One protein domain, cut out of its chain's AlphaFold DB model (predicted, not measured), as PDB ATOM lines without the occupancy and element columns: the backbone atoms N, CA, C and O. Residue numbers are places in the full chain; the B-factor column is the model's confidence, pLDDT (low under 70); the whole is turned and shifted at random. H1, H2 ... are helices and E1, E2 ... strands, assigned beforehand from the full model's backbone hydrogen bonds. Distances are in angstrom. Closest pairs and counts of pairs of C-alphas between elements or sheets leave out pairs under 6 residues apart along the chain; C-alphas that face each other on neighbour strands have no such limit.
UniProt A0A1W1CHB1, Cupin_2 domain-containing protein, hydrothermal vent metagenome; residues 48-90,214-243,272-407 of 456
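AT A GLANCE: This is residues 48 to 90, 214 to 243 and 272 to 407 of the 456 residues of the protein "Cupin_2 domain-containing protein" of hydrothermal vent metagenome (UniProt A0A1W1CHB1). Two twisted sheets stand face to face as a sandwich, and E5 to E12 form a jelly roll, one long hairpin wound over both sheets, nesting E5 with E12, E6 with E11, E7 with E10 and E8 with E9. Helix H2 packs along E2, an edge strand of the smaller sheet, while the short helices H4, H5 and H6 lie beyond the edge strands E2 and E4. The printed part has 209 residues, with six named helices and twelve named strands in the order H1, H2, E1, H3, E2, E3, H4, H5, H6, then E4 to E12. The sheets, both antiparallel, run E1, E10, E7, E12, E5, E4 and E2, E6, E11, E8, E9; the class is mixed. It is compact, with a radius of gyration of the C-alphas of 16.6 A, and spans 51 by 45 by 36 A.

IN THESE COORDINATES: For the larger sheet, find E1 at residues 88 to 90, E10 at 379 to 383, E7 at 352 to 358, E12 at 399 to 406, 22.4 A long, E5 at 328 to 337, 24.9 A, and E4 at 313 to 322, 24.7 A. E12 ends at C-alpha 406, (37.013, 0.442, -11.621). The smaller sheet has E2 at 222 to 224, E6 at 342 to 348, E11 at 389 to 393, E8 at 361 to 365 and E9 at 371 to 375. H1, residues 48 to 52, begins at C-alpha 48, (21.025, 15.655, -41.168); H2, 56 to 71, is 22.3 A long. Look for H3 at 216 to 219, E3 at 274 to 276, H4 at 296 to 300, H5 at 303 to 307 and H6 at 309 to 312.

HOW THE PARTS SIT: In the larger sheet, N 333 of E5 and O 403 of E12 are 2.8 A apart, within hydrogen-bond range. E4 and E5 are a hairpin, with N 316 to O 334 at 2.9 A; E4 bends by 58 degrees at residue 319. The sheets' facing parts are 10.2 A centre to centre. In the smaller sheet, N 223 of E2 is 2.8 A from O 347 of E6. H2 is on that sheet, making two layers, helix and sheet, at a height over the sheet of 6.5 A; its closest C-alphas to E2 are Phe 62 and Tyr 223, 4.9 A. H1 is close to H2 but not clearly touching, Arg 50 to Asp 56 at 5.7 A between C-alphas. H3 only grazes the larger sheet with residues 217 to 218; H6 does with 309 to 312, only just, with 5 pairs of C-alphas within 10 A. H4 and H5 are on neither sheet, and E3 pairs with no named strand. Every O i to N i+4 pair is within hydrogen-bond range in H2 and H4; in H1 and H5 0 of 1 is, beside 2 of 2 O i to N i+3 pairs, and H3 and H6 are too short for such a pair.

THE WHOLE: The C-alphas of Ala 48 and Thr 273, the two farthest apart, are 51.6 A apart. Residues 91 to 213 and 244 to 271 are cut out, with gaps of 28.9 A and 22.6 A between C-alphas. The links H2 to E1 and E3 to H4 are long. Mean pLDDT of the printed part is 84.0; look for values under 70 at residues 80 to 86, 277 to 279, 286 to 299 and 304.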
ATOM      1  N   ALA A  48      21.678  14.381 -41.447       86.56
ATOM      2  CA  ALA A  48      21.025  15.655 -41.168       86.56
ATOM      3  C   ALA A  48      21.518  16.278 -39.855       86.56
ATOM      4  O   ALA A  48      21.905  17.444 -39.852       86.56
ATOM      5  N   SER A  49      21.565  15.504 -38.763       85.81
ATOM      6  CA  SER A  49      21.983  16.026 -37.456       85.81
ATOM      7  C   SER A  49      23.453  16.437 -37.438       85.81
ATOM      8  O   SER A  49      23.775  17.474 -36.869       85.81
ATOM      9  N   ARG A  50      24.326  15.696 -38.132       87.19
ATOM     10  CA  ARG A  50      25.748  16.043 -38.284       87.19
ATOM     11  C   ARG A  50      25.972  17.332 -39.074       87.19
ATOM     12  O   ARG A  50      26.880  18.085 -38.754       87.19
ATOM     13  N   LYS A  51      25.137  17.618 -40.083       87.00
ATOM     14  CA  LYS A  51      25.255  18.840 -40.903       87.00
ATOM     15  C   LYS A  51      25.045  20.120 -40.084       87.00
ATOM     16  O   LYS A  51      25.596  21.158 -40.440       87.00
ATOM     17  N   ILE A  52      24.228  20.053 -39.036       85.00
ATOM     18  CA  ILE A  52      23.867  21.208 -38.200       85.00
ATOM     19  C   ILE A  52      24.601  21.238 -36.855       85.00
ATOM     20  O   ILE A  52      24.482  22.223 -36.129       85.00
ATOM     21  N   ASP A  53      25.348  20.184 -36.523       85.81
ATOM     22  CA  ASP A  53      26.120  20.106 -35.291       85.81
ATOM     23  C   ASP A  53      27.446  20.871 -35.456       85.81
ATOM     24  O   ASP A  53      28.332  20.422 -36.191       85.81
ATOM     25  N   PRO A  54      27.633  22.012 -34.764       84.00
ATOM     26  CA  PRO A  54      28.859  22.799 -34.858       84.00
ATOM     27  C   PRO A  54      30.085  22.043 -34.325       84.00
ATOM     28  O   PRO A  54      31.214  22.450 -34.598       84.00
ATOM     29  N   ASN A  55      29.883  20.946 -33.589       84.56
ATOM     30  CA  ASN A  55      30.934  20.128 -33.004       84.56
ATOM     31  C   ASN A  55      31.165  18.808 -33.754       84.56
ATOM     32  O   ASN A  55      32.031  18.041 -33.329       84.56
ATOM     33  N   ASP A  56      30.472  18.520 -34.870       87.06
ATOM     34  CA  ASP A  56      30.550  17.189 -35.502       87.06
ATOM     35  C   ASP A  56      31.979  16.799 -35.890       87.06
ATOM     36  O   ASP A  56      32.371  15.656 -35.691       87.06
ATOM     37  N   LYS A  57      32.811  17.743 -36.354       87.69
ATOM     38  CA  LYS A  57      34.223  17.457 -36.668       87.69
ATOM     39  C   LYS A  57      35.006  16.970 -35.441       87.69
ATOM     40  O   LYS A  57      35.849  16.083 -35.561       87.69
ATOM     41  N   ILE A  58      34.735  17.542 -34.267       85.69
ATOM     42  CA  ILE A  58      35.361  17.135 -33.001       85.69
ATOM     43  C   ILE A  58      34.818  15.764 -32.584       85.69
ATOM     44  O   ILE A  58      35.602  14.860 -32.293       85.69
ATOM     45  N   LEU A  59      33.493  15.581 -32.624       86.94
ATOM     46  CA  LEU A  59      32.825  14.318 -32.286       86.94
ATOM     47  C   LEU A  59      33.239  13.171 -33.219       86.94
ATOM     48  O   LEU A  59      33.446  12.046 -32.774       86.94
ATOM     49  N   GLN A  60      33.456  13.449 -34.504       89.81
ATOM     50  CA  GLN A  60      33.981  12.477 -35.455       89.81
ATOM     51  C   GLN A  60      35.385  12.009 -35.053       89.81
ATOM     52  O   GLN A  60      35.642  10.811 -35.088       89.81
ATOM     53  N   GLY A  61      36.245  12.902 -34.554       88.94
ATOM     54  CA  GLY A  61      37.553  12.524 -34.011       88.94
ATOM     55  C   GLY A  61      37.467  11.534 -32.842       88.94
ATOM     56  O   GLY A  61      38.278  10.611 -32.759       88.94
ATOM     57  N   PHE A  62      36.460  11.661 -31.970       89.12
ATOM     58  CA  PHE A  62      36.199  10.677 -30.911       89.12
ATOM     59  C   PHE A  62      35.753   9.324 -31.470       89.12
ATOM     60  O   PHE A  62      36.230   8.286 -31.010       89.12
ATOM     61  N   ARG A  63      34.866   9.323 -32.470       89.69
ATOM     62  CA  ARG A  63      34.404   8.096 -33.141       89.69
ATOM     63  C   ARG A  63      35.560   7.378 -33.850       89.69
ATOM     64  O   ARG A  63      35.713   6.168 -33.686       89.69
ATOM     65  N   ASP A  64      36.409   8.118 -34.560       91.81
ATOM     66  CA  ASP A  64      37.579   7.578 -35.264       91.81
ATOM     67  C   ASP A  64      38.609   7.017 -34.279       91.81
ATOM     68  O   ASP A  64      39.137   5.919 -34.471       91.81
ATOM     69  N   ARG A  65      38.855   7.731 -33.171       89.25
ATOM     70  CA  ARG A  65      39.714   7.235 -32.093       89.25
ATOM     71  C   ARG A  65      39.154   5.952 -31.487       89.25
ATOM     72  O   ARG A  65      39.915   5.005 -31.333       89.25
ATOM     73  N   LYS A  66      37.852   5.888 -31.185       90.38
ATOM     74  CA  LYS A  66      37.207   4.667 -30.669       90.38
ATOM     75  C   LYS A  66      37.474   3.485 -31.596       90.38
ATOM     76  O   LYS A  66      37.886   2.427 -31.131       90.38
ATOM     77  N   ALA A  67      37.278   3.673 -32.903       92.25
ATOM     78  CA  ALA A  67      37.532   2.639 -33.901       92.25
ATOM     79  C   ALA A  67      39.010   2.206 -33.923       92.25
ATOM     80  O   ALA A  67      39.299   1.010 -33.926       92.25
ATOM     81  N   LYS A  68      39.946   3.163 -33.868       92.19
ATOM     82  CA  LYS A  68      41.389   2.891 -33.801       92.19
ATOM     83  C   LYS A  68      41.784   2.134 -32.531       92.19
ATOM     84  O   LYS A  68      42.533   1.163 -32.615       92.19
ATOM     85  N   ASP A  69      41.284   2.559 -31.375       89.88
ATOM     86  CA  ASP A  69      41.596   1.946 -30.084       89.88
ATOM     87  C   ASP A  69      41.031   0.518 -30.023       89.88
ATOM     88  O   ASP A  69      41.734  -0.397 -29.604       89.88
ATOM     89  N   LEU A  70      39.821   0.284 -30.546       91.00
ATOM     90  CA  LEU A  70      39.239  -1.058 -30.663       91.00
ATOM     91  C   LEU A  70      39.988  -1.966 -31.653       91.00
ATOM     92  O   LEU A  70      40.015  -3.182 -31.459       91.00
ATOM     93  N   ALA A  71      40.613  -1.411 -32.692       93.12
ATOM     94  CA  ALA A  71      41.439  -2.174 -33.629       93.12
ATOM     95  C   ALA A  71      42.834  -2.512 -33.064       93.12
ATOM     96  O   ALA A  71      43.460  -3.476 -33.504       93.12
ATOM     97  N   ASN A  72      43.328  -1.754 -32.080       91.31
ATOM     98  CA  ASN A  72      44.673  -1.910 -31.535       91.31
ATOM     99  C   ASN A  72      44.758  -3.076 -30.522       91.31
ATOM    100  O   ASN A  72      44.094  -3.032 -29.484       91.31
ATOM    101  N   PRO A  73      45.609  -4.098 -30.745       90.44
ATOM    102  CA  PRO A  73      45.757  -5.227 -29.824       90.44
ATOM    103  C   PRO A  73      46.357  -4.874 -28.463       90.44
ATOM    104  O   PRO A  73      46.169  -5.633 -27.516       90.44
ATOM    105  N   ASN A  74      47.033  -3.730 -28.349       88.88
ATOM    106  CA  ASN A  74      47.631  -3.269 -27.097       88.88
ATOM    107  C   ASN A  74      46.658  -2.461 -26.225       88.88
ATOM    108  O   ASN A  74      47.011  -2.100 -25.099       88.88
ATOM    109  N   MET A  75      45.459  -2.157 -26.731       88.69
ATOM    110  CA  MET A  75      44.442  -1.426 -25.981       88.69
ATOM    111  C   MET A  75      43.547  -2.372 -25.173       88.69
ATOM    112  O   MET A  75      43.339  -3.522 -25.577       88.69
ATOM    113  N   PRO A  76      42.986  -1.886 -24.048       89.44
ATOM    114  CA  PRO A  76      41.936  -2.576 -23.315       89.44
ATOM    115  C   PRO A  76      40.850  -3.116 -24.245       89.44
ATOM    116  O   PRO A  76      40.337  -2.403 -25.108       89.44
ATOM    117  N   ARG A  77      40.497  -4.390 -24.081       87.38
ATOM    118  CA  ARG A  77      39.461  -5.015 -24.905       87.38
ATOM    119  C   ARG A  77      38.089  -4.856 -24.250       87.38
ATOM    120  O   ARG A  77      38.002  -4.900 -23.016       87.38
ATOM    121  N   PRO A  78      37.013  -4.710 -25.047       85.88
ATOM    122  CA  PRO A  78      35.667  -4.951 -24.554       85.88
ATOM    123  C   PRO A  78      35.592  -6.347 -23.942       85.88
ATOM    124  O   PRO A  78      36.130  -7.296 -24.513       85.88
ATOM    125  N   PHE A  79      34.926  -6.472 -22.803       78.69
ATOM    126  CA  PHE A  79      34.561  -7.780 -22.271       78.69
ATOM    127  C   PHE A  79      33.092  -8.079 -22.557       78.69
ATOM    128  O   PHE A  79      32.293  -7.168 -22.793       78.69
ATOM    129  N   SER A  80      32.743  -9.365 -22.590       66.88
ATOM    130  CA  SER A  80      31.386  -9.788 -22.918       66.88
ATOM    131  C   SER A  80      30.447  -9.483 -21.754       66.88
ATOM    132  O   SER A  80      30.809  -9.652 -20.590       66.88
ATOM    133  N   ILE A  81      29.197  -9.105 -22.043       62.12
ATOM    134  CA  ILE A  81      28.156  -9.017 -21.005       62.12
ATOM    135  C   ILE A  81      27.943 -10.386 -20.330       62.12
ATOM    136  O   ILE A  81      27.549 -10.441 -19.176       62.12
ATOM    137  N   SER A  82      28.264 -11.504 -20.997       61.56
ATOM    138  CA  SER A  82      28.221 -12.835 -20.371       61.56
ATOM    139  C   SER A  82      29.187 -12.975 -19.191       61.56
ATOM    140  O   SER A  82      28.952 -13.801 -18.315       61.56
ATOM    141  N   ASP A  83      30.238 -12.152 -19.137       63.41
ATOM    142  CA  ASP A  83      31.189 -12.125 -18.025       63.41
ATOM    143  C   ASP A  83      30.615 -11.368 -16.797       63.41
ATOM    144  O   ASP A  83      31.170 -11.446 -15.697       63.41
ATOM    145  N   TYR A  84      29.489 -10.649 -16.965       66.75
ATOM    146  CA  TYR A  84      28.876  -9.741 -15.985       66.75
ATOM    147  C   TYR A  84      27.336  -9.869 -16.007       66.75
ATOM    148  O   TYR A  84      26.650  -9.308 -16.850       66.75
ATOM    149  N   GLY A  85      26.772 -10.605 -15.044       55.06
ATOM    150  CA  GLY A  85      25.459 -11.256 -15.168       55.06
ATOM    151  C   GLY A  85      24.213 -10.422 -15.514       55.06
ATOM    152  O   GLY A  85      23.242 -11.041 -15.943       55.06
ATOM    153  N   ARG A  86      24.178  -9.087 -15.331       69.50
ATOM    154  CA  ARG A  86      23.023  -8.220 -15.682       69.50
ATOM    155  C   ARG A  86      23.439  -6.764 -15.948       69.50
ATOM    156  O   ARG A  86      24.219  -6.204 -15.185       69.50
ATOM    157  N   ALA A  87      22.866  -6.151 -16.988       73.00
ATOM    158  CA  ALA A  87      23.039  -4.726 -17.314       73.00
ATOM    159  C   ALA A  87      22.152  -3.791 -16.463       73.00
ATOM    160  O   ALA A  87      22.465  -2.616 -16.293       73.00
ATOM    161  N   GLU A  88      21.058  -4.319 -15.909       78.94
ATOM    162  CA  GLU A  88      20.127  -3.611 -15.029       78.94
ATOM    163  C   GLU A  88      19.745  -4.534 -13.869       78.94
ATOM    164  O   GLU A  88      19.476  -5.726 -14.062       78.94
ATOM    165  N   THR A  89      19.667  -3.965 -12.672       80.31
ATOM    166  CA  THR A  89      19.013  -4.586 -11.525       80.31
ATOM    167  C   THR A  89      18.125  -3.546 -10.856       80.31
ATOM    168  O   THR A  89      18.573  -2.445 -10.538       80.31
ATOM    169  N   ARG A  90      16.871  -3.897 -10.576       81.44
ATOM    170  CA  ARG A  90      16.018  -3.098  -9.693       81.44
ATOM    171  C   ARG A  90      16.120  -3.665  -8.296       81.44
ATOM    172  O   ARG A  90      15.953  -4.867  -8.111       81.44
ATOM    173  N   ASP A 214      43.752  -3.775 -13.929       91.62
ATOM    174  CA  ASP A 214      44.429  -3.251 -15.113       91.62
ATOM    175  C   ASP A 214      44.083  -1.772 -15.351       91.62
ATOM    176  O   ASP A 214      43.076  -1.417 -15.970       91.62
ATOM    177  N   GLU A 215      44.957  -0.885 -14.883       87.06
ATOM    178  CA  GLU A 215      44.776   0.570 -14.959       87.06
ATOM    179  C   GLU A 215      44.849   1.140 -16.385       87.06
ATOM    180  O   GLU A 215      44.502   2.307 -16.613       87.06
ATOM    181  N   ARG A 216      45.236   0.334 -17.388       87.12
ATOM    182  CA  ARG A 216      45.167   0.752 -18.798       87.12
ATOM    183  C   ARG A 216      43.736   1.078 -19.207       87.12
ATOM    184  O   ARG A 216      43.540   1.965 -20.032       87.12
ATOM    185  N   TYR A 217      42.744   0.425 -18.596       88.69
ATOM    186  CA  TYR A 217      41.325   0.726 -18.801       88.69
ATOM    187  C   TYR A 217      40.972   2.164 -18.397       88.69
ATOM    188  O   TYR A 217      40.186   2.806 -19.084       88.69
ATOM    189  N   LEU A 218      41.584   2.691 -17.331       84.62
ATOM    190  CA  LEU A 218      41.372   4.066 -16.853       84.62
ATOM    191  C   LEU A 218      42.096   5.099 -17.719       84.62
ATOM    192  O   LEU A 218      41.656   6.238 -17.858       84.62
ATOM    193  N   SER A 219      43.237   4.690 -18.272       79.12
ATOM    194  CA  SER A 219      44.054   5.519 -19.161       79.12
ATOM    195  C   SER A 219      43.487   5.561 -20.584       79.12
ATOM    196  O   SER A 219      43.786   6.474 -21.354       79.12
ATOM    197  N   ALA A 220      42.671   4.572 -20.943       77.50
ATOM    198  CA  ALA A 220      41.979   4.531 -22.213       77.50
ATOM    199  C   ALA A 220      40.829   5.549 -22.260       77.50
ATOM    200  O   ALA A 220      40.248   5.959 -21.255       77.50
ATOM    201  N   GLY A 221      40.559   6.013 -23.478       71.44
ATOM    202  CA  GLY A 221      39.650   7.115 -23.744       71.44
ATOM    203  C   GLY A 221      38.187   6.823 -23.432       71.44
ATOM    204  O   GLY A 221      37.768   5.700 -23.140       71.44
ATOM    205  N   TYR A 222      37.400   7.859 -23.645       83.75
ATOM    206  CA  TYR A 222      35.957   7.844 -23.854       83.75
ATOM    207  C   TYR A 222      35.713   8.652 -25.098       83.75
ATOM    208  O   TYR A 222      36.539   9.423 -25.598       83.75
ATOM    209  N   TYR A 223      34.531   8.413 -25.587       87.81
ATOM    210  CA  TYR A 223      34.207   8.662 -26.946       87.81
ATOM    211  C   TYR A 223      32.807   9.231 -26.886       87.81
ATOM    212  O   TYR A 223      31.853   8.514 -26.585       87.81
ATOM    213  N   LEU A 224      32.699  10.534 -27.126       87.94
ATOM    214  CA  LEU A 224      31.415  11.150 -27.412       87.94
ATOM    215  C   LEU A 224      31.004  10.693 -28.807       87.94
ATOM    216  O   LEU A 224      31.635  11.057 -29.800       87.94
ATOM    217  N   THR A 225      29.994   9.835 -28.876       87.44
ATOM    218  CA  THR A 225      29.584   9.180 -30.124       87.44
ATOM    219  C   THR A 225      28.278   9.743 -30.682       87.44
ATOM    220  O   THR A 225      28.039   9.602 -31.885       87.44
ATOM    221  N   GLY A 226      27.481  10.442 -29.862       88.25
ATOM    222  CA  GLY A 226      26.258  11.146 -30.270       88.25
ATOM    223  C   GLY A 226      26.495  12.413 -31.104       88.25
ATOM    224  O   GLY A 226      27.606  12.653 -31.571       88.25
ATOM    225  N   ALA A 227      25.445  13.212 -31.306       88.00
ATOM    226  CA  ALA A 227      25.482  14.531 -31.950       88.00
ATOM    227  C   ALA A 227      24.707  15.588 -31.136       88.00
ATOM    228  O   ALA A 227      23.936  15.251 -30.239       88.00
ATOM    229  N   ASN A 228      24.887  16.864 -31.476       86.44
ATOM    230  CA  ASN A 228      24.124  18.018 -30.994       86.44
ATOM    231  C   ASN A 228      24.052  18.163 -29.470       86.44
ATOM    232  O   ASN A 228      23.025  18.565 -28.931       86.44
ATOM    233  N   PHE A 229      25.143  17.868 -28.762       83.69
ATOM    234  CA  PHE A 229      25.154  17.908 -27.296       83.69
ATOM    235  C   PHE A 229      24.789  19.277 -26.702       83.69
ATOM    236  O   PHE A 229      24.252  19.348 -25.598       83.69
ATOM    237  N   GLN A 230      25.064  20.355 -27.439       82.19
ATOM    238  CA  GLN A 230      24.720  21.727 -27.065       82.19
ATOM    239  C   GLN A 230      23.211  21.994 -27.017       82.19
ATOM    240  O   GLN A 230      22.797  22.965 -26.395       82.19
ATOM    241  N   VAL A 231      22.396  21.185 -27.699       88.31
ATOM    242  CA  VAL A 231      20.938  21.307 -27.640       88.31
ATOM    243  C   VAL A 231      20.500  20.668 -26.327       88.31
ATOM    244  O   VAL A 231      20.729  19.486 -26.112       88.31
ATOM    245  N   GLN A 232      19.948  21.457 -25.412       90.19
ATOM    246  CA  GLN A 232      19.480  21.007 -24.099       90.19
ATOM    247  C   GLN A 232      18.231  21.808 -23.715       90.19
ATOM    248  O   GLN A 232      18.128  22.964 -24.138       90.19
ATOM    249  N   PRO A 233      17.293  21.224 -22.948       90.81
ATOM    250  CA  PRO A 233      16.092  21.935 -22.534       90.81
ATOM    251  C   PRO A 233      16.401  23.039 -21.517       90.81
ATOM    252  O   PRO A 233      17.332  22.894 -20.725       90.81
ATOM    253  N   GLU A 234      15.637  24.132 -21.513       89.88
ATOM    254  CA  GLU A 234      15.749  25.215 -20.508       89.88
ATOM    255  C   GLU A 234      15.593  24.683 -19.082       89.88
ATOM    256  O   GLU A 234      16.330  25.048 -18.167       89.88
ATOM    257  N   GLU A 235      14.698  23.717 -18.924       89.00
ATOM    258  CA  GLU A 235      14.374  23.042 -17.679       89.00
ATOM    259  C   GLU A 235      15.536  22.192 -17.135       89.00
ATOM    260  O   GLU A 235      15.524  21.821 -15.962       89.00
ATOM    261  N   ALA A 236      16.564  21.919 -17.950       89.50
ATOM    262  CA  ALA A 236      17.758  21.186 -17.535       89.50
ATOM    263  C   ALA A 236      18.741  21.996 -16.698       89.50
ATOM    264  O   ALA A 236      19.710  21.417 -16.200       89.50
ATOM    265  N   GLU A 237      18.561  23.304 -16.538       88.38
ATOM    266  CA  GLU A 237      19.516  24.081 -15.761       88.38
ATOM    267  C   GLU A 237      19.470  23.710 -14.268       88.38
ATOM    268  O   GLU A 237      18.453  23.820 -13.584       88.38
ATOM    269  N   ILE A 238      20.616  23.280 -13.736       85.94
ATOM    270  CA  ILE A 238      20.812  23.022 -12.312       85.94
ATOM    271  C   ILE A 238      21.089  24.359 -11.604       85.94
ATOM    272  O   ILE A 238      22.123  24.987 -11.875       85.94
ATOM    273  N   PRO A 239      20.271  24.759 -10.609       81.69
ATOM    274  CA  PRO A 239      20.466  25.997  -9.861       81.69
ATOM    275  C   PRO A 239      21.878  26.125  -9.282       81.69
ATOM    276  O   PRO A 239      22.452  25.165  -8.760       81.69
ATOM    277  N   LYS A 240      22.476  27.322  -9.323       79.06
ATOM    278  CA  LYS A 240      23.846  27.571  -8.811       79.06
ATOM    279  C   LYS A 240      24.034  27.101  -7.366       79.06
ATOM    280  O   LYS A 240      25.035  26.461  -7.052       79.06
ATOM    281  N   ASN A 241      23.031  27.317  -6.521       77.06
ATOM    282  CA  ASN A 241      23.011  26.950  -5.104       77.06
ATOM    283  C   ASN A 241      22.632  25.481  -4.816       77.06
ATOM    284  O   ASN A 241      22.494  25.129  -3.643       77.06
ATOM    285  N   PHE A 242      22.481  24.632  -5.838       79.06
ATOM    286  CA  PHE A 242      22.090  23.234  -5.671       79.06
ATOM    287  C   PHE A 242      23.016  22.465  -4.710       79.06
ATOM    288  O   PHE A 242      24.248  22.472  -4.837       79.06
ATOM    289  N   ALA A 243      22.401  21.720  -3.789       76.06
ATOM    290  CA  ALA A 243      23.069  20.789  -2.892       76.06
ATOM    291  C   ALA A 243      22.276  19.477  -2.789       76.06
ATOM    292  O   ALA A 243      21.070  19.490  -2.587       76.06
ATOM    293  N   PRO A 272      41.571   8.845   2.233       92.12
ATOM    294  CA  PRO A 272      41.240   9.044   3.642       92.12
ATOM    295  C   PRO A 272      40.346   7.914   4.177       92.12
ATOM    296  O   PRO A 272      39.588   7.296   3.430       92.12
ATOM    297  N   THR A 273      40.432   7.627   5.482       94.38
ATOM    298  CA  THR A 273      39.565   6.623   6.132       94.38
ATOM    299  C   THR A 273      38.119   7.097   6.224       94.38
ATOM    300  O   THR A 273      37.215   6.327   5.937       94.38
ATOM    301  N   PHE A 274      37.907   8.356   6.601       94.12
ATOM    302  CA  PHE A 274      36.593   8.992   6.656       94.12
ATOM    303  C   PHE A 274      36.639  10.256   5.807       94.12
ATOM    304  O   PHE A 274      37.630  10.987   5.850       94.12
ATOM    305  N   ARG A 275      35.579  10.496   5.041       90.06
ATOM    306  CA  ARG A 275      35.425  11.670   4.182       90.06
ATOM    307  C   ARG A 275      33.961  12.081   4.178       90.06
ATOM    308  O   ARG A 275      33.102  11.219   4.011       90.06
ATOM    309  N   SER A 276      33.668  13.362   4.372       82.38
ATOM    310  CA  SER A 276      32.310  13.883   4.185       82.38
ATOM    311  C   SER A 276      32.216  14.561   2.826       82.38
ATOM    312  O   SER A 276      33.184  15.167   2.376       82.38
ATOM    313  N   LYS A 277      31.037  14.524   2.195       69.56
ATOM    314  CA  LYS A 277      30.780  15.268   0.951       69.56
ATOM    315  C   LYS A 277      31.146  16.756   1.068       69.56
ATOM    316  O   LYS A 277      31.539  17.362   0.084       69.56
ATOM    317  N   ILE A 278      31.021  17.369   2.248       65.31
ATOM    318  CA  ILE A 278      31.362  18.795   2.422       65.31
ATOM    319  C   ILE A 278      32.847  19.103   2.198       65.31
ATOM    320  O   ILE A 278      33.206  20.270   2.076       65.31
ATOM    321  N   ASP A 279      33.705  18.084   2.212       62.41
ATOM    322  CA  ASP A 279      35.131  18.242   1.944       62.41
ATOM    323  C   ASP A 279      35.416  18.260   0.426       62.41
ATOM    324  O   ASP A 279      36.564  18.432   0.020       62.41
ATOM    325  N   ASP A 280      34.381  18.100  -0.408       70.56
ATOM    326  CA  ASP A 280      34.468  18.065  -1.861       70.56
ATOM    327  C   ASP A 280      33.730  19.229  -2.519       70.56
ATOM    328  O   ASP A 280      32.573  19.541  -2.224       70.56
ATOM    329  N   ASN A 281      34.408  19.844  -3.483       75.75
ATOM    330  CA  ASN A 281      33.784  20.797  -4.383       75.75
ATOM    331  C   ASN A 281      33.080  20.053  -5.520       75.75
ATOM    332  O   ASN A 281      33.438  18.927  -5.891       75.75
ATOM    333  N   TRP A 282      32.073  20.703  -6.099       81.81
ATOM    334  CA  TRP A 282      31.613  20.311  -7.422       81.81
ATOM    335  C   TRP A 282      32.778  20.434  -8.398       81.81
ATOM    336  O   TRP A 282      33.547  21.394  -8.339       81.81
ATOM    337  N   LEU A 283      32.914  19.439  -9.264       77.81
ATOM    338  CA  LEU A 283      33.912  19.444 -10.312       77.81
ATOM    339  C   LEU A 283      33.683  20.659 -11.212       77.81
ATOM    340  O   LEU A 283      32.602  20.826 -11.777       77.81
ATOM    341  N   ASP A 284      34.717  21.476 -11.367       74.44
ATOM    342  CA  ASP A 284      34.745  22.488 -12.407       74.44
ATOM    343  C   ASP A 284      35.233  21.834 -13.703       74.44
ATOM    344  O   ASP A 284      36.430  21.606 -13.894       74.44
ATOM    345  N   PHE A 285      34.290  21.515 -14.593       72.25
ATOM    346  CA  PHE A 285      34.599  20.937 -15.900       72.25
ATOM    347  C   PHE A 285      35.507  21.853 -16.740       72.25
ATOM    348  O   PHE A 285      36.271  21.355 -17.564       72.25
ATOM    349  N   THR A 286      35.478  23.172 -16.522       66.44
ATOM    350  CA  THR A 286      36.285  24.141 -17.281       66.44
ATOM    351  C   THR A 286      37.733  24.222 -16.790       66.44
ATOM    352  O   THR A 286      38.634  24.511 -17.578       66.44
ATOM    353  N   ALA A 287      37.972  23.883 -15.521       67.31
ATOM    354  CA  ALA A 287      39.285  23.918 -14.880       67.31
ATOM    355  C   ALA A 287      39.931  22.531 -14.732       67.31
ATOM    356  O   ALA A 287      40.851  22.353 -13.930       67.31
ATOM    357  N   LEU A 288      39.471  21.530 -15.493       64.62
ATOM    358  CA  LEU A 288      40.037  20.186 -15.427       64.62
ATOM    359  C   LEU A 288      41.535  20.206 -15.765       64.62
ATOM    360  O   LEU A 288      41.958  20.559 -16.873       64.62
ATOM    361  N   THR A 289      42.349  19.816 -14.789       57.19
ATOM    362  CA  THR A 289      43.772  19.528 -14.961       57.19
ATOM    363  C   THR A 289      43.961  18.082 -15.410       57.19
ATOM    364  O   THR A 289      43.095  17.223 -15.209       57.19
ATOM    365  N   ASP A 290      45.090  17.806 -16.058       51.97
ATOM    366  CA  ASP A 290      45.396  16.467 -16.550       51.97
ATOM    367  C   ASP A 290      45.456  15.467 -15.377       51.97
ATOM    368  O   ASP A 290      46.096  15.718 -14.357       51.97
ATOM    369  N   GLY A 291      44.752  14.334 -15.503       47.06
ATOM    370  CA  GLY A 291      44.866  13.182 -14.594       47.06
ATOM    371  C   GLY A 291      43.799  13.018 -13.498       47.06
ATOM    372  O   GLY A 291      43.847  12.037 -12.760       47.06
ATOM    373  N   GLY A 292      42.825  13.925 -13.362       46.53
ATOM    374  CA  GLY A 292      41.826  13.842 -12.279       46.53
ATOM    375  C   GLY A 292      40.461  13.284 -12.687       46.53
ATOM    376  O   GLY A 292      39.848  12.516 -11.941       46.53
ATOM    377  N   PHE A 293      40.000  13.683 -13.865       52.03
ATOM    378  CA  PHE A 293      38.716  13.340 -14.458       52.03
ATOM    379  C   PHE A 293      38.982  12.816 -15.862       52.03
ATOM    380  O   PHE A 293      39.926  13.273 -16.508       52.03
ATOM    381  N   PHE A 294      38.171  11.867 -16.305       52.47
ATOM    382  CA  PHE A 294      38.123  11.339 -17.662       52.47
ATOM    383  C   PHE A 294      38.358  12.450 -18.722       52.47
ATOM    384  O   PHE A 294      37.472  13.233 -19.041       52.47
ATOM    385  N   TRP A 295      39.615  12.553 -19.167       56.53
ATOM    386  CA  TRP A 295      40.189  13.382 -20.241       56.53
ATOM    387  C   TRP A 295      39.909  14.892 -20.217       56.53
ATOM    388  O   TRP A 295      39.268  15.461 -21.103       56.53
ATOM    389  N   ALA A 296      40.574  15.582 -19.294       58.94
ATOM    390  CA  ALA A 296      40.719  17.037 -19.339       58.94
ATOM    391  C   ALA A 296      41.150  17.566 -20.727       58.94
ATOM    392  O   ALA A 296      40.599  18.552 -21.208       58.94
ATOM    393  N   ALA A 297      42.103  16.903 -21.392       66.50
ATOM    394  CA  ALA A 297      42.602  17.326 -22.701       66.50
ATOM    395  C   ALA A 297      41.549  17.214 -23.817       66.50
ATOM    396  O   ALA A 297      41.410  18.134 -24.620       66.50
ATOM    397  N   ASP A 298      40.789  16.120 -23.856       67.69
ATOM    398  CA  ASP A 298      39.774  15.903 -24.887       67.69
ATOM    399  C   ASP A 298      38.538  16.788 -24.651       67.69
ATOM    400  O   ASP A 298      38.018  17.376 -25.599       67.69
ATOM    401  N   LEU A 299      38.129  16.976 -23.388       68.00
ATOM    402  CA  LEU A 299      37.055  17.904 -23.014       68.00
ATOM    403  C   LEU A 299      37.413  19.356 -23.378       68.00
ATOM    404  O   LEU A 299      36.590  20.068 -23.951       68.00
ATOM    405  N   LYS A 300      38.663  19.789 -23.159       71.50
ATOM    406  CA  LYS A 300      39.139  21.129 -23.562       71.50
ATOM    407  C   LYS A 300      38.986  21.394 -25.063       71.50
ATOM    408  O   LYS A 300      38.758  22.535 -25.460       71.50
ATOM    409  N   ARG A 301      39.068  20.360 -25.909       73.44
ATOM    410  CA  ARG A 301      38.884  20.493 -27.368       73.44
ATOM    411  C   ARG A 301      37.432  20.736 -27.765       73.44
ATOM    412  O   ARG A 301      37.190  21.111 -28.906       73.44
ATOM    413  N   MET A 302      36.479  20.551 -26.853       71.62
ATOM    414  CA  MET A 302      35.052  20.688 -27.137       71.62
ATOM    415  C   MET A 302      34.553  22.136 -27.169       71.62
ATOM    416  O   MET A 302      33.367  22.362 -27.406       71.62
ATOM    417  N   GLY A 303      35.432  23.119 -26.936       72.50
ATOM    418  CA  GLY A 303      35.131  24.536 -27.121       72.50
ATOM    419  C   GLY A 303      33.848  24.959 -26.406       72.50
ATOM    420  O   GLY A 303      33.772  24.930 -25.180       72.50
ATOM    421  N   SER A 304      32.823  25.335 -27.176       68.06
ATOM    422  CA  SER A 304      31.560  25.842 -26.637       68.06
ATOM    423  C   SER A 304      30.741  24.837 -25.827       68.06
ATOM    424  O   SER A 304      29.999  25.259 -24.941       68.06
ATOM    425  N   LEU A 305      30.906  23.528 -26.047       70.56
ATOM    426  CA  LEU A 305      30.226  22.499 -25.244       70.56
ATOM    427  C   LEU A 305      30.597  22.577 -23.761       70.56
ATOM    428  O   LEU A 305      29.781  22.238 -22.902       70.56
ATOM    429  N   MET A 306      31.791  23.087 -23.449       75.69
ATOM    430  CA  MET A 306      32.239  23.281 -22.069       75.69
ATOM    431  C   MET A 306      31.391  24.298 -21.300       75.69
ATOM    432  O   MET A 306      31.359  24.242 -20.074       75.69
ATOM    433  N   GLY A 307      30.667  25.184 -21.993       75.38
ATOM    434  CA  GLY A 307      29.722  26.114 -21.373       75.38
ATOM    435  C   GLY A 307      28.367  25.491 -21.017       75.38
ATOM    436  O   GLY A 307      27.674  26.012 -20.145       75.38
ATOM    437  N   VAL A 308      27.979  24.380 -21.659       79.50
ATOM    438  CA  VAL A 308      26.668  23.728 -21.457       79.50
ATOM    439  C   VAL A 308      26.732  22.660 -20.367       79.50
ATOM    440  O   VAL A 308      25.854  22.618 -19.508       79.50
ATOM    441  N   ILE A 309      27.788  21.839 -20.344       81.19
ATOM    442  CA  ILE A 309      27.961  20.749 -19.362       81.19
ATOM    443  C   ILE A 309      27.699  21.185 -17.913       81.19
ATOM    444  O   ILE A 309      26.847  20.567 -17.280       81.19
ATOM    445  N   PRO A 310      28.355  22.233 -17.370       79.38
ATOM    446  CA  PRO A 310      28.179  22.601 -15.964       79.38
ATOM    447  C   PRO A 310      26.778  23.148 -15.641       79.38
ATOM    448  O   PRO A 310      26.418  23.222 -14.463       79.38
ATOM    449  N   LYS A 311      25.989  23.531 -16.660       83.25
ATOM    450  CA  LYS A 311      24.589  23.952 -16.491       83.25
ATOM    451  C   LYS A 311      23.685  22.751 -16.244       83.25
ATOM    452  O   LYS A 311      22.822  22.827 -15.383       83.25
ATOM    453  N   ILE A 312      23.901  21.651 -16.963       87.12
ATOM    454  CA  ILE A 312      22.986  20.501 -16.969       87.12
ATOM    455  C   ILE A 312      23.481  19.300 -16.161       87.12
ATOM    456  O   ILE A 312      22.679  18.440 -15.808       87.12
ATOM    457  N   VAL A 313      24.786  19.219 -15.875       87.62
ATOM    458  CA  VAL A 313      25.416  18.122 -15.133       87.62
ATOM    459  C   VAL A 313      26.367  18.673 -14.080       87.62
ATOM    460  O   VAL A 313      27.178  19.561 -14.341       87.62
ATOM    461  N   ARG A 314      26.326  18.095 -12.879       86.88
ATOM    462  CA  ARG A 314      27.338  18.300 -11.839       86.88
ATOM    463  C   ARG A 314      27.827  16.975 -11.302       86.88
ATOM    464  O   ARG A 314      27.037  16.066 -11.076       86.88
ATOM    465  N   MET A 315      29.122  16.887 -11.030       87.44
ATOM    466  CA  MET A 315      29.727  15.696 -10.445       87.44
ATOM    467  C   MET A 315      30.645  16.076  -9.289       87.44
ATOM    468  O   MET A 315      31.287  17.122  -9.318       87.44
ATOM    469  N   THR A 316      30.692  15.252  -8.249       86.00
ATOM    470  CA  THR A 316      31.618  15.430  -7.126       86.00
ATOM    471  C   THR A 316      32.093  14.074  -6.621       86.00
ATOM    472  O   THR A 316      31.293  13.155  -6.421       86.00
ATOM    473  N   GLY A 317      33.410  13.929  -6.480       87.19
ATOM    474  CA  GLY A 317      34.039  12.674  -6.082       87.19
ATOM    475  C   GLY A 317      33.772  12.364  -4.616       87.19
ATOM    476  O   GLY A 317      34.023  13.200  -3.764       87.19
ATOM    477  N   LEU A 318      33.302  11.155  -4.311       88.50
ATOM    478  CA  LEU A 318      33.018  10.734  -2.933       88.50
ATOM    479  C   LEU A 318      34.111   9.851  -2.355       88.50
ATOM    480  O   LEU A 318      34.364   9.857  -1.148       88.50
ATOM    481  N   PHE A 319      34.730   9.047  -3.208       92.81
ATOM    482  CA  PHE A 319      35.775   8.123  -2.819       92.81
ATOM    483  C   PHE A 319      36.586   7.697  -4.037       92.81
ATOM    484  O   PHE A 319      36.056   7.495  -5.128       92.81
ATOM    485  N   ARG A 320      37.885   7.507  -3.821       92.69
ATOM    486  CA  ARG A 320      38.810   6.954  -4.802       92.69
ATOM    487  C   ARG A 320      39.821   6.095  -4.067       92.69
ATOM    488  O   ARG A 320      40.457   6.592  -3.139       92.69
ATOM    489  N   ALA A 321      39.962   4.838  -4.461       94.00
ATOM    490  CA  ALA A 321      40.968   3.898  -3.981       94.00
ATOM    491  C   ALA A 321      42.265   4.103  -4.771       94.00
ATOM    492  O   ALA A 321      42.565   3.361  -5.702       94.00
ATOM    493  N   SER A 322      42.995   5.171  -4.449       91.12
ATOM    494  CA  SER A 322      44.178   5.574  -5.206       91.12
ATOM    495  C   SER A 322      45.373   4.682  -4.910       91.12
ATOM    496  O   SER A 322      45.793   4.564  -3.753       91.12
ATOM    497  N   VAL A 323      45.958   4.119  -5.963       88.06
ATOM    498  CA  VAL A 323      47.195   3.338  -5.874       88.06
ATOM    499  C   VAL A 323      48.420   4.272  -5.828       88.06
ATOM    500  O   VAL A 323      48.318   5.457  -6.176       88.06
ATOM    501  N   PRO A 324      49.610   3.786  -5.422       81.19
ATOM    502  CA  PRO A 324      50.820   4.610  -5.362       81.19
ATOM    503  C   PRO A 324      51.139   5.368  -6.664       81.19
ATOM    504  O   PRO A 324      51.472   6.555  -6.588       81.19
ATOM    505  N   GLY A 325      50.926   4.733  -7.826       77.31
ATOM    506  CA  GLY A 325      51.155   5.287  -9.169       77.31
ATOM    507  C   GLY A 325      50.230   6.437  -9.597       77.31
ATOM    508  O   GLY A 325      50.484   7.060 -10.620       77.31
ATOM    509  N   GLY A 326      49.201   6.773  -8.810       76.06
ATOM    510  CA  GLY A 326      48.346   7.951  -9.030       76.06
ATOM    511  C   GLY A 326      46.980   7.670  -9.665       76.06
ATOM    512  O   GLY A 326      46.086   8.503  -9.529       76.06
ATOM    513  N   GLN A 327      46.794   6.494 -10.263       86.12
ATOM    514  CA  GLN A 327      45.502   5.982 -10.736       86.12
ATOM    515  C   GLN A 327      44.667   5.405  -9.572       86.12
ATOM    516  O   GLN A 327      44.856   5.797  -8.411       86.12
ATOM    517  N   TYR A 328      43.694   4.531  -9.849       91.06
ATOM    518  CA  TYR A 328      42.826   3.942  -8.830       91.06
ATOM    519  C   TYR A 328      42.293   2.555  -9.201       91.06
ATOM    520  O   TYR A 328      41.912   2.317 -10.335       91.06
ATOM    521  N   ASP A 329      42.106   1.681  -8.214       94.31
ATOM    522  CA  ASP A 329      41.408   0.406  -8.453       94.31
ATOM    523  C   ASP A 329      39.886   0.592  -8.530       94.31
ATOM    524  O   ASP A 329      39.196  -0.083  -9.289       94.31
ATOM    525  N   PHE A 330      39.346   1.530  -7.750       95.19
ATOM    526  CA  PHE A 330      37.910   1.785  -7.643       95.19
ATOM    527  C   PHE A 330      37.638   3.252  -7.303       95.19
ATOM    528  O   PHE A 330      38.371   3.865  -6.522       95.19
ATOM    529  N   ASN A 331      36.566   3.827  -7.840       93.75
ATOM    530  CA  ASN A 331      36.089   5.147  -7.436       93.75
ATOM    531  C   ASN A 331      34.564   5.237  -7.530       93.75
ATOM    532  O   ASN A 331      33.944   4.511  -8.305       93.75
ATOM    533  N   PHE A 332      33.981   6.159  -6.770       94.38
ATOM    534  CA  PHE A 332      32.593   6.560  -6.958       94.38
ATOM    535  C   PHE A 332      32.371   8.027  -6.595       94.38
ATOM    536  O   PHE A 332      33.118   8.634  -5.818       94.38
ATOM    537  N   SER A 333      31.326   8.594  -7.182       91.88
ATOM    538  CA  SER A 333      30.994  10.014  -7.159       91.88
ATOM    539  C   SER A 333      29.486  10.197  -7.093       91.88
ATOM    540  O   SER A 333      28.737   9.332  -7.547       91.88
ATOM    541  N   TYR A 334      29.029  11.345  -6.598       90.75
ATOM    542  CA  TYR A 334      27.700  11.803  -6.986       90.75
ATOM    543  C   TYR A 334      27.770  12.408  -8.364       90.75
ATOM    544  O   TYR A 334      28.671  13.196  -8.653       90.75
ATOM    545  N   ILE A 335      26.756  12.112  -9.150       90.50
ATOM    546  CA  ILE A 335      26.483  12.801 -10.392       90.50
ATOM    547  C   ILE A 335      25.011  13.205 -10.407       90.50
ATOM    548  O   ILE A 335      24.127  12.481  -9.940       90.50
ATOM    549  N   VAL A 336      24.786  14.436 -10.843       89.75
ATOM    550  CA  VAL A 336      23.495  15.102 -10.844       89.75
ATOM    551  C   VAL A 336      23.254  15.623 -12.235       89.75
ATOM    552  O   VAL A 336      24.126  16.280 -12.796       89.75
ATOM    553  N   TRP A 337      22.059  15.370 -12.738       90.00
ATOM    554  CA  TRP A 337      21.595  15.901 -14.003       90.00
ATOM    555  C   TRP A 337      20.349  16.729 -13.767       90.00
ATOM    556  O   TRP A 337      19.510  16.368 -12.937       90.00
ATOM    557  N   GLY A 338      20.234  17.839 -14.482       89.50
ATOM    558  CA  GLY A 338      19.051  18.673 -14.407       89.50
ATOM    559  C   GLY A 338      17.800  17.962 -14.934       89.50
ATOM    560  O   GLY A 338      17.909  16.949 -15.641       89.50
ATOM    561  N   PRO A 339      16.610  18.473 -14.587       89.31
ATOM    562  CA  PRO A 339      15.341  17.985 -15.121       89.31
ATOM    563  C   PRO A 339      15.351  17.901 -16.647       89.31
ATOM    564  O   PRO A 339      15.941  18.746 -17.306       89.31
ATOM    565  N   HIS A 340      14.737  16.871 -17.231       90.75
ATOM    566  CA  HIS A 340      14.652  16.683 -18.697       90.75
ATOM    567  C   HIS A 340      15.976  16.672 -19.487       90.75
ATOM    568  O   HIS A 340      15.975  16.510 -20.707       90.75
ATOM    569  N   SER A 341      17.118  16.817 -18.815       90.81
ATOM    570  CA  SER A 341      18.423  16.944 -19.449       90.81
ATOM    571  C   SER A 341      18.825  15.663 -20.157       90.81
ATOM    572  O   SER A 341      18.411  14.554 -19.797       90.81
ATOM    573  N   LYS A 342      19.683  15.812 -21.162       89.38
ATOM    574  CA  LYS A 342      20.235  14.680 -21.883       89.38
ATOM    575  C   LYS A 342      21.730  14.569 -21.660       89.38
ATOM    576  O   LYS A 342      22.503  15.424 -22.094       89.38
ATOM    577  N   TYR A 343      22.140  13.449 -21.076       87.31
ATOM    578  CA  TYR A 343      23.535  13.037 -21.063       87.31
ATOM    579  C   TYR A 343      23.798  12.215 -22.325       87.31
ATOM    580  O   TYR A 343      23.372  11.065 -22.425       87.31
ATOM    581  N   ILE A 344      24.400  12.875 -23.319       86.31
ATOM    582  CA  ILE A 344      24.551  12.405 -24.704       86.31
ATOM    583  C   ILE A 344      25.141  11.001 -24.814       86.31
ATOM    584  O   ILE A 344      25.926  10.592 -23.969       86.31
ATOM    585  N   THR A 345      24.819  10.294 -25.902       89.81
ATOM    586  CA  THR A 345      25.462   9.021 -26.237       89.81
ATOM    587  C   THR A 345      26.993   9.117 -26.193       89.81
ATOM    588  O   THR A 345      27.616   9.893 -26.930       89.81
ATOM    589  N   HIS A 346      27.586   8.286 -25.345       90.75
ATOM    590  CA  HIS A 346      29.023   8.158 -25.174       90.75
ATOM    591  C   HIS A 346      29.410   6.736 -24.790       90.75
ATOM    592  O   HIS A 346      28.571   5.890 -24.506       90.75
ATOM    593  N   SER A 347      30.705   6.459 -24.780       90.94
ATOM    594  CA  SER A 347      31.265   5.215 -24.258       90.94
ATOM    595  C   SER A 347      32.634   5.480 -23.673       90.94
ATOM    596  O   SER A 347      33.257   6.487 -23.993       90.94
ATOM    597  N   HIS A 348      33.139   4.550 -22.876       90.69
ATOM    598  CA  HIS A 348      34.496   4.613 -22.354       90.69
ATOM    599  C   HIS A 348      35.044   3.228 -22.080       90.69
ATOM    600  O   HIS A 348      34.290   2.269 -21.930       90.69
ATOM    601  N   ALA A 349      36.366   3.124 -22.034       90.00
ATOM    602  CA  ALA A 349      37.032   1.854 -21.810       90.00
ATOM    603  C   ALA A 349      36.779   1.299 -20.407       90.00
ATOM    604  O   ALA A 349      36.742   0.092 -20.247       90.00
ATOM    605  N   THR A 350      36.565   2.126 -19.387       90.31
ATOM    606  CA  THR A 350      36.266   1.613 -18.047       90.31
ATOM    607  C   THR A 350      34.872   0.994 -17.980       90.31
ATOM    608  O   THR A 350      33.952   1.503 -18.613       90.31
ATOM    609  N   PRO A 351      34.653  -0.065 -17.194       91.19
ATOM    610  CA  PRO A 351      33.308  -0.379 -16.744       91.19
ATOM    611  C   PRO A 351      32.781   0.699 -15.797       91.19
ATOM    612  O   PRO A 351      33.546   1.280 -15.022       91.19
ATOM    613  N   GLU A 352      31.475   0.936 -15.839       92.12
ATOM    614  CA  GLU A 352      30.815   1.894 -14.958       92.12
ATOM    615  C   GLU A 352      29.444   1.370 -14.529       92.12
ATOM    616  O   GLU A 352      28.753   0.662 -15.270       92.12
ATOM    617  N   PHE A 353      29.088   1.674 -13.285       93.38
ATOM    618  CA  PHE A 353      27.758   1.452 -12.747       93.38
ATOM    619  C   PHE A 353      27.184   2.775 -12.282       93.38
ATOM    620  O   PHE A 353      27.934   3.665 -11.872       93.38
ATOM    621  N   TYR A 354      25.858   2.862 -12.209       94.44
ATOM    622  CA  TYR A 354      25.273   3.872 -11.357       94.44
ATOM    623  C   TYR A 354      24.026   3.402 -10.630       94.44
ATOM    624  O   TYR A 354      23.218   2.630 -11.135       94.44
ATOM    625  N   TYR A 355      23.896   3.900  -9.407       95.00
ATOM    626  CA  TYR A 355      22.806   3.631  -8.489       95.00
ATOM    627  C   TYR A 355      21.914   4.868  -8.386       95.00
ATOM    628  O   TYR A 355      22.358   5.921  -7.914       95.00
ATOM    629  N   ILE A 356      20.666   4.753  -8.836       93.88
ATOM    630  CA  ILE A 356      19.715   5.862  -8.894       93.88
ATOM    631  C   ILE A 356      19.177   6.170  -7.497       93.88
ATOM    632  O   ILE A 356      18.569   5.320  -6.849       93.88
ATOM    633  N   LEU A 357      19.361   7.412  -7.049       92.44
ATOM    634  CA  LEU A 357      18.876   7.889  -5.754       92.44
ATOM    635  C   LEU A 357      17.533   8.612  -5.867       92.44
ATOM    636  O   LEU A 357      16.681   8.456  -4.999       92.44
ATOM    637  N   THR A 358      17.338   9.403  -6.923       90.50
ATOM    638  CA  THR A 358      16.132  10.226  -7.127       90.50
ATOM    639  C   THR A 358      15.895  10.502  -8.605       90.50
ATOM    640  O   THR A 358      16.863  10.536  -9.357       90.50
ATOM    641  N   GLY A 359      14.672  10.875  -8.981       88.88
ATOM    642  CA  GLY A 359      14.328  11.223 -10.359       88.88
ATOM    643  C   GLY A 359      14.015   9.993 -11.211       88.88
ATOM    644  O   GLY A 359      14.149   8.849 -10.772       88.88
ATOM    645  N   LYS A 360      13.552  10.239 -12.436       90.94
ATOM    646  CA  LYS A 360      13.164   9.206 -13.397       90.94
ATOM    647  C   LYS A 360      13.886   9.457 -14.707       90.94
ATOM    648  O   LYS A 360      13.849  10.574 -15.220       90.94
ATOM    649  N   THR A 361      14.525   8.428 -15.250       91.31
ATOM    650  CA  THR A 361      15.327   8.557 -16.472       91.31
ATOM    651  C   THR A 361      15.058   7.443 -17.462       91.31
ATOM    652  O   THR A 361      14.732   6.324 -17.075       91.31
ATOM    653  N   LYS A 362      15.182   7.754 -18.753       91.75
ATOM    654  CA  LYS A 362      15.282   6.766 -19.822       91.75
ATOM    655  C   LYS A 362      16.752   6.523 -20.106       91.75
ATOM    656  O   LYS A 362      17.495   7.464 -20.359       91.75
ATOM    657  N   TRP A 363      17.124   5.260 -20.117       89.38
ATOM    658  CA  TRP A 363      18.457   4.787 -20.436       89.38
ATOM    659  C   TRP A 363      18.460   4.113 -21.791       89.38
ATOM    660  O   TRP A 363      17.472   3.481 -22.158       89.38
ATOM    661  N   MET A 364      19.565   4.235 -22.517       89.75
ATOM    662  CA  MET A 364      19.831   3.506 -23.753       89.75
ATOM    663  C   MET A 364      21.207   2.855 -23.643       89.75
ATOM    664  O   MET A 364      22.174   3.549 -23.351       89.75
ATOM    665  N   LEU A 365      21.298   1.546 -23.883       88.69
ATOM    666  CA  LEU A 365      22.537   0.764 -23.827       88.69
ATOM    667  C   LEU A 365      22.758   0.032 -25.151       88.69
ATOM    668  O   LEU A 365      21.912  -0.750 -25.576       88.69
ATOM    669  N   GLY A 366      23.911   0.247 -25.782       85.38
ATOM    670  CA  GLY A 366      24.256  -0.270 -27.109       85.38
ATOM    671  C   GLY A 366      23.979   0.701 -28.266       85.38
ATOM    672  O   GLY A 366      23.925   0.271 -29.417       85.38
ATOM    673  N   GLY A 367      23.800   1.997 -27.989       82.94
ATOM    674  CA  GLY A 367      23.497   3.011 -29.009       82.94
ATOM    675  C   GLY A 367      22.061   2.929 -29.566       82.94
ATOM    676  O   GLY A 367      21.216   2.273 -28.962       82.94
ATOM    677  N   PRO A 368      21.753   3.569 -30.715       77.06
ATOM    678  CA  PRO A 368      20.377   3.728 -31.224       77.06
ATOM    679  C   PRO A 368      19.586   2.440 -31.495       77.06
ATOM    680  O   PRO A 368      18.362   2.484 -31.570       77.06
ATOM    681  N   LYS A 369      20.261   1.298 -31.668       79.94
ATOM    682  CA  LYS A 369      19.627  -0.026 -31.829       79.94
ATOM    683  C   LYS A 369      19.685  -0.871 -30.553       79.94
ATOM    684  O   LYS A 369      19.391  -2.062 -30.581       79.94
ATOM    685  N   GLY A 370      20.148  -0.264 -29.471       82.94
ATOM    686  CA  GLY A 370      20.331  -0.882 -28.180       82.94
ATOM    687  C   GLY A 370      19.030  -1.046 -27.403       82.94
ATOM    688  O   GLY A 370      17.938  -0.711 -27.865       82.94
ATOM    689  N   HIS A 371      19.159  -1.546 -26.182       85.38
ATOM    690  CA  HIS A 371      18.032  -1.668 -25.271       85.38
ATOM    691  C   HIS A 371      17.776  -0.342 -24.571       85.38
ATOM    692  O   HIS A 371      18.713   0.331 -24.137       85.38
ATOM    693  N   THR A 372      16.500   0.006 -24.418       88.12
ATOM    694  CA  THR A 372      16.093   1.137 -23.588       88.12
ATOM    695  C   THR A 372      15.260   0.685 -22.409       88.12
ATOM    696  O   THR A 372      14.400  -0.178 -22.570       88.12
ATOM    697  N   TYR A 373      15.450   1.318 -21.258       88.50
ATOM    698  CA  TYR A 373      14.651   1.062 -20.063       88.50
ATOM    699  C   TYR A 373      14.458   2.346 -19.258       88.50
ATOM    700  O   TYR A 373      15.075   3.378 -19.525       88.50
ATOM    701  N   ILE A 374      13.544   2.283 -18.295       92.00
ATOM    702  CA  ILE A 374      13.219   3.390 -17.401       92.00
ATOM    703  C   ILE A 374      13.831   3.085 -16.042       92.00
ATOM    704  O   ILE A 374      13.458   2.087 -15.430       92.00
ATOM    705  N   ALA A 375      14.721   3.956 -15.573       89.81
ATOM    706  CA  ALA A 375      15.335   3.855 -14.262       89.81
ATOM    707  C   ALA A 375      14.668   4.812 -13.263       89.81
ATOM    708  O   ALA A 375      14.411   5.986 -13.559       89.81
ATOM    709  N   THR A 376      14.401   4.296 -12.071       91.50
ATOM    710  CA  THR A 376      13.818   4.978 -10.911       91.50
ATOM    711  C   THR A 376      14.676   4.714  -9.662       91.50
ATOM    712  O   THR A 376      15.615   3.914  -9.725       91.50
ATOM    713  N   PRO A 377      14.415   5.381  -8.520       92.00
ATOM    714  CA  PRO A 377      15.201   5.190  -7.301       92.00
ATOM    715  C   PRO A 377      15.334   3.723  -6.881       92.00
ATOM    716  O   PRO A 377      14.347   2.992  -6.833       92.00
ATOM    717  N   GLY A 378      16.557   3.307  -6.553       91.44
ATOM    718  CA  GLY A 378      16.905   1.918  -6.238       91.44
ATOM    719  C   GLY A 378      17.285   1.072  -7.456       91.44
ATOM    720  O   GLY A 378      17.742  -0.056  -7.306       91.44
ATOM    721  N   ASN A 379      17.146   1.576  -8.682       92.88
ATOM    722  CA  ASN A 379      17.709   0.881  -9.838       92.88
ATOM    723  C   ASN A 379      19.228   1.070  -9.872       92.88
ATOM    724  O   ASN A 379      19.737   2.168  -9.640       92.88
ATOM    725  N   ILE A 380      19.940  -0.008 -10.186       91.62
ATOM    726  CA  ILE A 380      21.338   0.026 -10.586       91.62
ATOM    727  C   ILE A 380      21.440  -0.382 -12.044       91.62
ATOM    728  O   ILE A 380      20.793  -1.329 -12.496       91.62
ATOM    729  N   TYR A 381      22.283   0.329 -12.768       88.50
ATOM    730  CA  TYR A 381      22.646  -0.033 -14.118       88.50
ATOM    731  C   TYR A 381      24.142  -0.116 -14.265       88.50
ATOM    732  O   TYR A 381      24.902   0.444 -13.476       88.50
ATOM    733  N   PHE A 382      24.531  -0.851 -15.288       90.00
ATOM    734  CA  PHE A 382      25.898  -1.180 -15.586       90.00
ATOM    735  C   PHE A 382      26.074  -1.256 -17.094       90.00
ATOM    736  O   PHE A 382      25.212  -1.774 -17.808       90.00
ATOM    737  N   HIS A 383      27.230  -0.807 -17.561       88.06
ATOM    738  CA  HIS A 383      27.671  -1.075 -18.919       88.06
ATOM    739  C   HIS A 383      29.137  -1.520 -18.941       88.06
ATOM    740  O   HIS A 383      29.975  -1.008 -18.188       88.06
ATOM    741  N   PRO A 384      29.465  -2.488 -19.815       89.12
ATOM    742  CA  PRO A 384      30.829  -2.919 -20.022       89.12
ATOM    743  C   PRO A 384      31.628  -1.857 -20.801       89.12
ATOM    744  O   PRO A 384      31.057  -0.940 -21.408       89.12
ATOM    745  N   PRO A 385      32.962  -2.003 -20.834       89.75
ATOM    746  CA  PRO A 385      33.860  -1.219 -21.658       89.75
ATOM    747  C   PRO A 385      33.363  -1.043 -23.084       89.75
ATOM    748  O   PRO A 385      32.937  -1.993 -23.740       89.75
ATOM    749  N   TYR A 386      33.499   0.181 -23.581       89.62
ATOM    750  CA  TYR A 386      33.212   0.603 -24.949       89.62
ATOM    751  C   TYR A 386      31.745   0.493 -25.393       89.62
ATOM    752  O   TYR A 386      31.437   0.870 -26.531       89.62
ATOM    753  N   GLN A 387      30.828   0.047 -24.527       90.25
ATOM    754  CA  GLN A 387      29.405   0.060 -24.841       90.25
ATOM    755  C   GLN A 387      28.897   1.504 -24.869       90.25
ATOM    756  O   GLN A 387      29.049   2.250 -23.902       90.25
ATOM    757  N   ASP A 388      28.303   1.897 -25.999       91.31
ATOM    758  CA  ASP A 388      27.642   3.195 -26.111       91.31
ATOM    759  C   ASP A 388      26.416   3.230 -25.205       91.31
ATOM    760  O   ASP A 388      25.595   2.313 -25.228       91.31
ATOM    761  N   HIS A 389      26.288   4.286 -24.423       91.25
ATOM    762  CA  HIS A 389      25.192   4.485 -23.498       91.25
ATOM    763  C   HIS A 389      24.797   5.957 -23.431       91.25
ATOM    764  O   HIS A 389      25.579   6.856 -23.733       91.25
ATOM    765  N   GLU A 390      23.538   6.189 -23.088       91.00
ATOM    766  CA  GLU A 390      22.915   7.506 -23.043       91.00
ATOM    767  C   GLU A 390      21.838   7.526 -21.967       91.00
ATOM    768  O   GLU A 390      21.226   6.499 -21.652       91.00
ATOM    769  N   MET A 391      21.558   8.725 -21.470       90.88
ATOM    770  CA  MET A 391      20.494   8.961 -20.516       90.88
ATOM    771  C   MET A 391      19.707  10.224 -20.836       90.88
ATOM    772  O   MET A 391      20.263  11.250 -21.230       90.88
ATOM    773  N   LEU A 392      18.404  10.146 -20.587       90.75
ATOM    774  CA  LEU A 392      17.461  11.247 -20.691       90.75
ATOM    775  C   LEU A 392      16.654  11.386 -19.393       90.75
ATOM    776  O   LEU A 392      16.019  10.425 -18.951       90.75
ATOM    777  N   GLY A 393      16.646  12.584 -18.809       91.19
ATOM    778  CA  GLY A 393      15.705  12.995 -17.767       91.19
ATOM    779  C   GLY A 393      14.264  12.941 -18.272       91.19
ATOM    780  O   GLY A 393      13.989  13.390 -19.377       91.19
ATOM    781  N   LEU A 394      13.340  12.379 -17.490       89.94
ATOM    782  CA  LEU A 394      11.925  12.252 -17.883       89.94
ATOM    783  C   LEU A 394      10.958  13.061 -17.016       89.94
ATOM    784  O   LEU A 394       9.747  12.919 -17.168       89.94
ATOM    785  N   GLY A 395      11.460  13.817 -16.047       86.06
ATOM    786  CA  GLY A 395      10.620  14.552 -15.114       86.06
ATOM    787  C   GLY A 395      11.224  15.890 -14.736       86.06
ATOM    788  O   GLY A 395      12.375  16.178 -15.062       86.06
ATOM    789  N   ASP A 396      10.428  16.652 -13.992       85.56
ATOM    790  CA  ASP A 396      10.728  18.019 -13.540       85.56
ATOM    791  C   ASP A 396      11.709  18.061 -12.361       85.56
ATOM    792  O   ASP A 396      12.124  19.118 -11.894       85.56
ATOM    793  N   GLU A 397      12.095  16.887 -11.869       84.56
ATOM    794  CA  GLU A 397      13.093  16.735 -10.835       84.56
ATOM    795  C   GLU A 397      14.458  16.351 -11.417       84.56
ATOM    796  O   GLU A 397      14.536  15.525 -12.331       84.56
ATOM    797  N   PRO A 398      15.558  16.819 -10.805       87.38
ATOM    798  CA  PRO A 398      16.898  16.414 -11.188       87.38
ATOM    799  C   PRO A 398      17.085  14.921 -10.916       87.38
ATOM    800  O   PRO A 398      16.607  14.382  -9.904       87.38
ATOM    801  N   LEU A 399      17.849  14.256 -11.773       89.81
ATOM    802  CA  LEU A 399      18.361  12.932 -11.458       89.81
ATOM    803  C   LEU A 399      19.553  13.084 -10.510       89.81
ATOM    804  O   LEU A 399      20.441  13.899 -10.745       89.81
ATOM    805  N   ILE A 400      19.598  12.251  -9.474       90.81
ATOM    806  CA  ILE A 400      20.784  12.091  -8.629       90.81
ATOM    807  C   ILE A 400      21.140  10.611  -8.638       90.81
ATOM    808  O   ILE A 400      20.281   9.766  -8.371       90.81
ATOM    809  N   ALA A 401      22.401  10.302  -8.922       92.94
ATOM    810  CA  ALA A 401      22.928   8.950  -8.844       92.94
ATOM    811  C   ALA A 401      24.298   8.924  -8.161       92.94
ATOM    812  O   ALA A 401      25.032   9.916  -8.153       92.94
ATOM    813  N   ILE A 402      24.650   7.764  -7.612       94.62
ATOM    814  CA  ILE A 402      26.047   7.428  -7.338       94.62
ATOM    815  C   ILE A 402      26.576   6.691  -8.556       94.62
ATOM    816  O   ILE A 402      26.099   5.594  -8.832       94.62
ATOM    817  N   THR A 403      27.538   7.288  -9.255       94.44
ATOM    818  CA  THR A 403      28.294   6.637 -10.333       94.44
ATOM    819  C   THR A 403      29.601   6.082  -9.798       94.44
ATOM    820  O   THR A 403      30.188   6.680  -8.894       94.44
ATOM    821  N   GLY A 404      30.097   4.986 -10.359       94.00
ATOM    822  CA  GLY A 404      31.450   4.531 -10.082       94.00
ATOM    823  C   GLY A 404      32.034   3.650 -11.172       94.00
ATOM    824  O   GLY A 404      31.327   2.959 -11.897       94.00
ATOM    825  N   SER A 405      33.361   3.654 -11.243       93.25
ATOM    826  CA  SER A 405      34.146   2.887 -12.210       93.25
ATOM    827  C   SER A 405      35.374   2.267 -11.550       93.25
ATOM    828  O   SER A 405      35.802   2.677 -10.463       93.25
ATOM    829  N   TRP A 406      35.931   1.243 -12.190       93.44
ATOM    830  CA  TRP A 406      37.013   0.442 -11.621       93.44
ATOM    831  C   TRP A 406      37.999  -0.053 -12.674       93.44
ATOM    832  O   TRP A 406      37.674  -0.125 -13.860       93.44
ATOM    833  N   ALA A 407      39.197  -0.413 -12.216       92.69
ATOM    834  CA  ALA A 407      40.165  -1.156 -13.007       92.69
ATOM    835  C   ALA A 407      39.787  -2.655 -12.979       92.69
ATOM    836  O   ALA A 407      39.704  -3.241 -11.895       92.69
TER     837      ALA A 407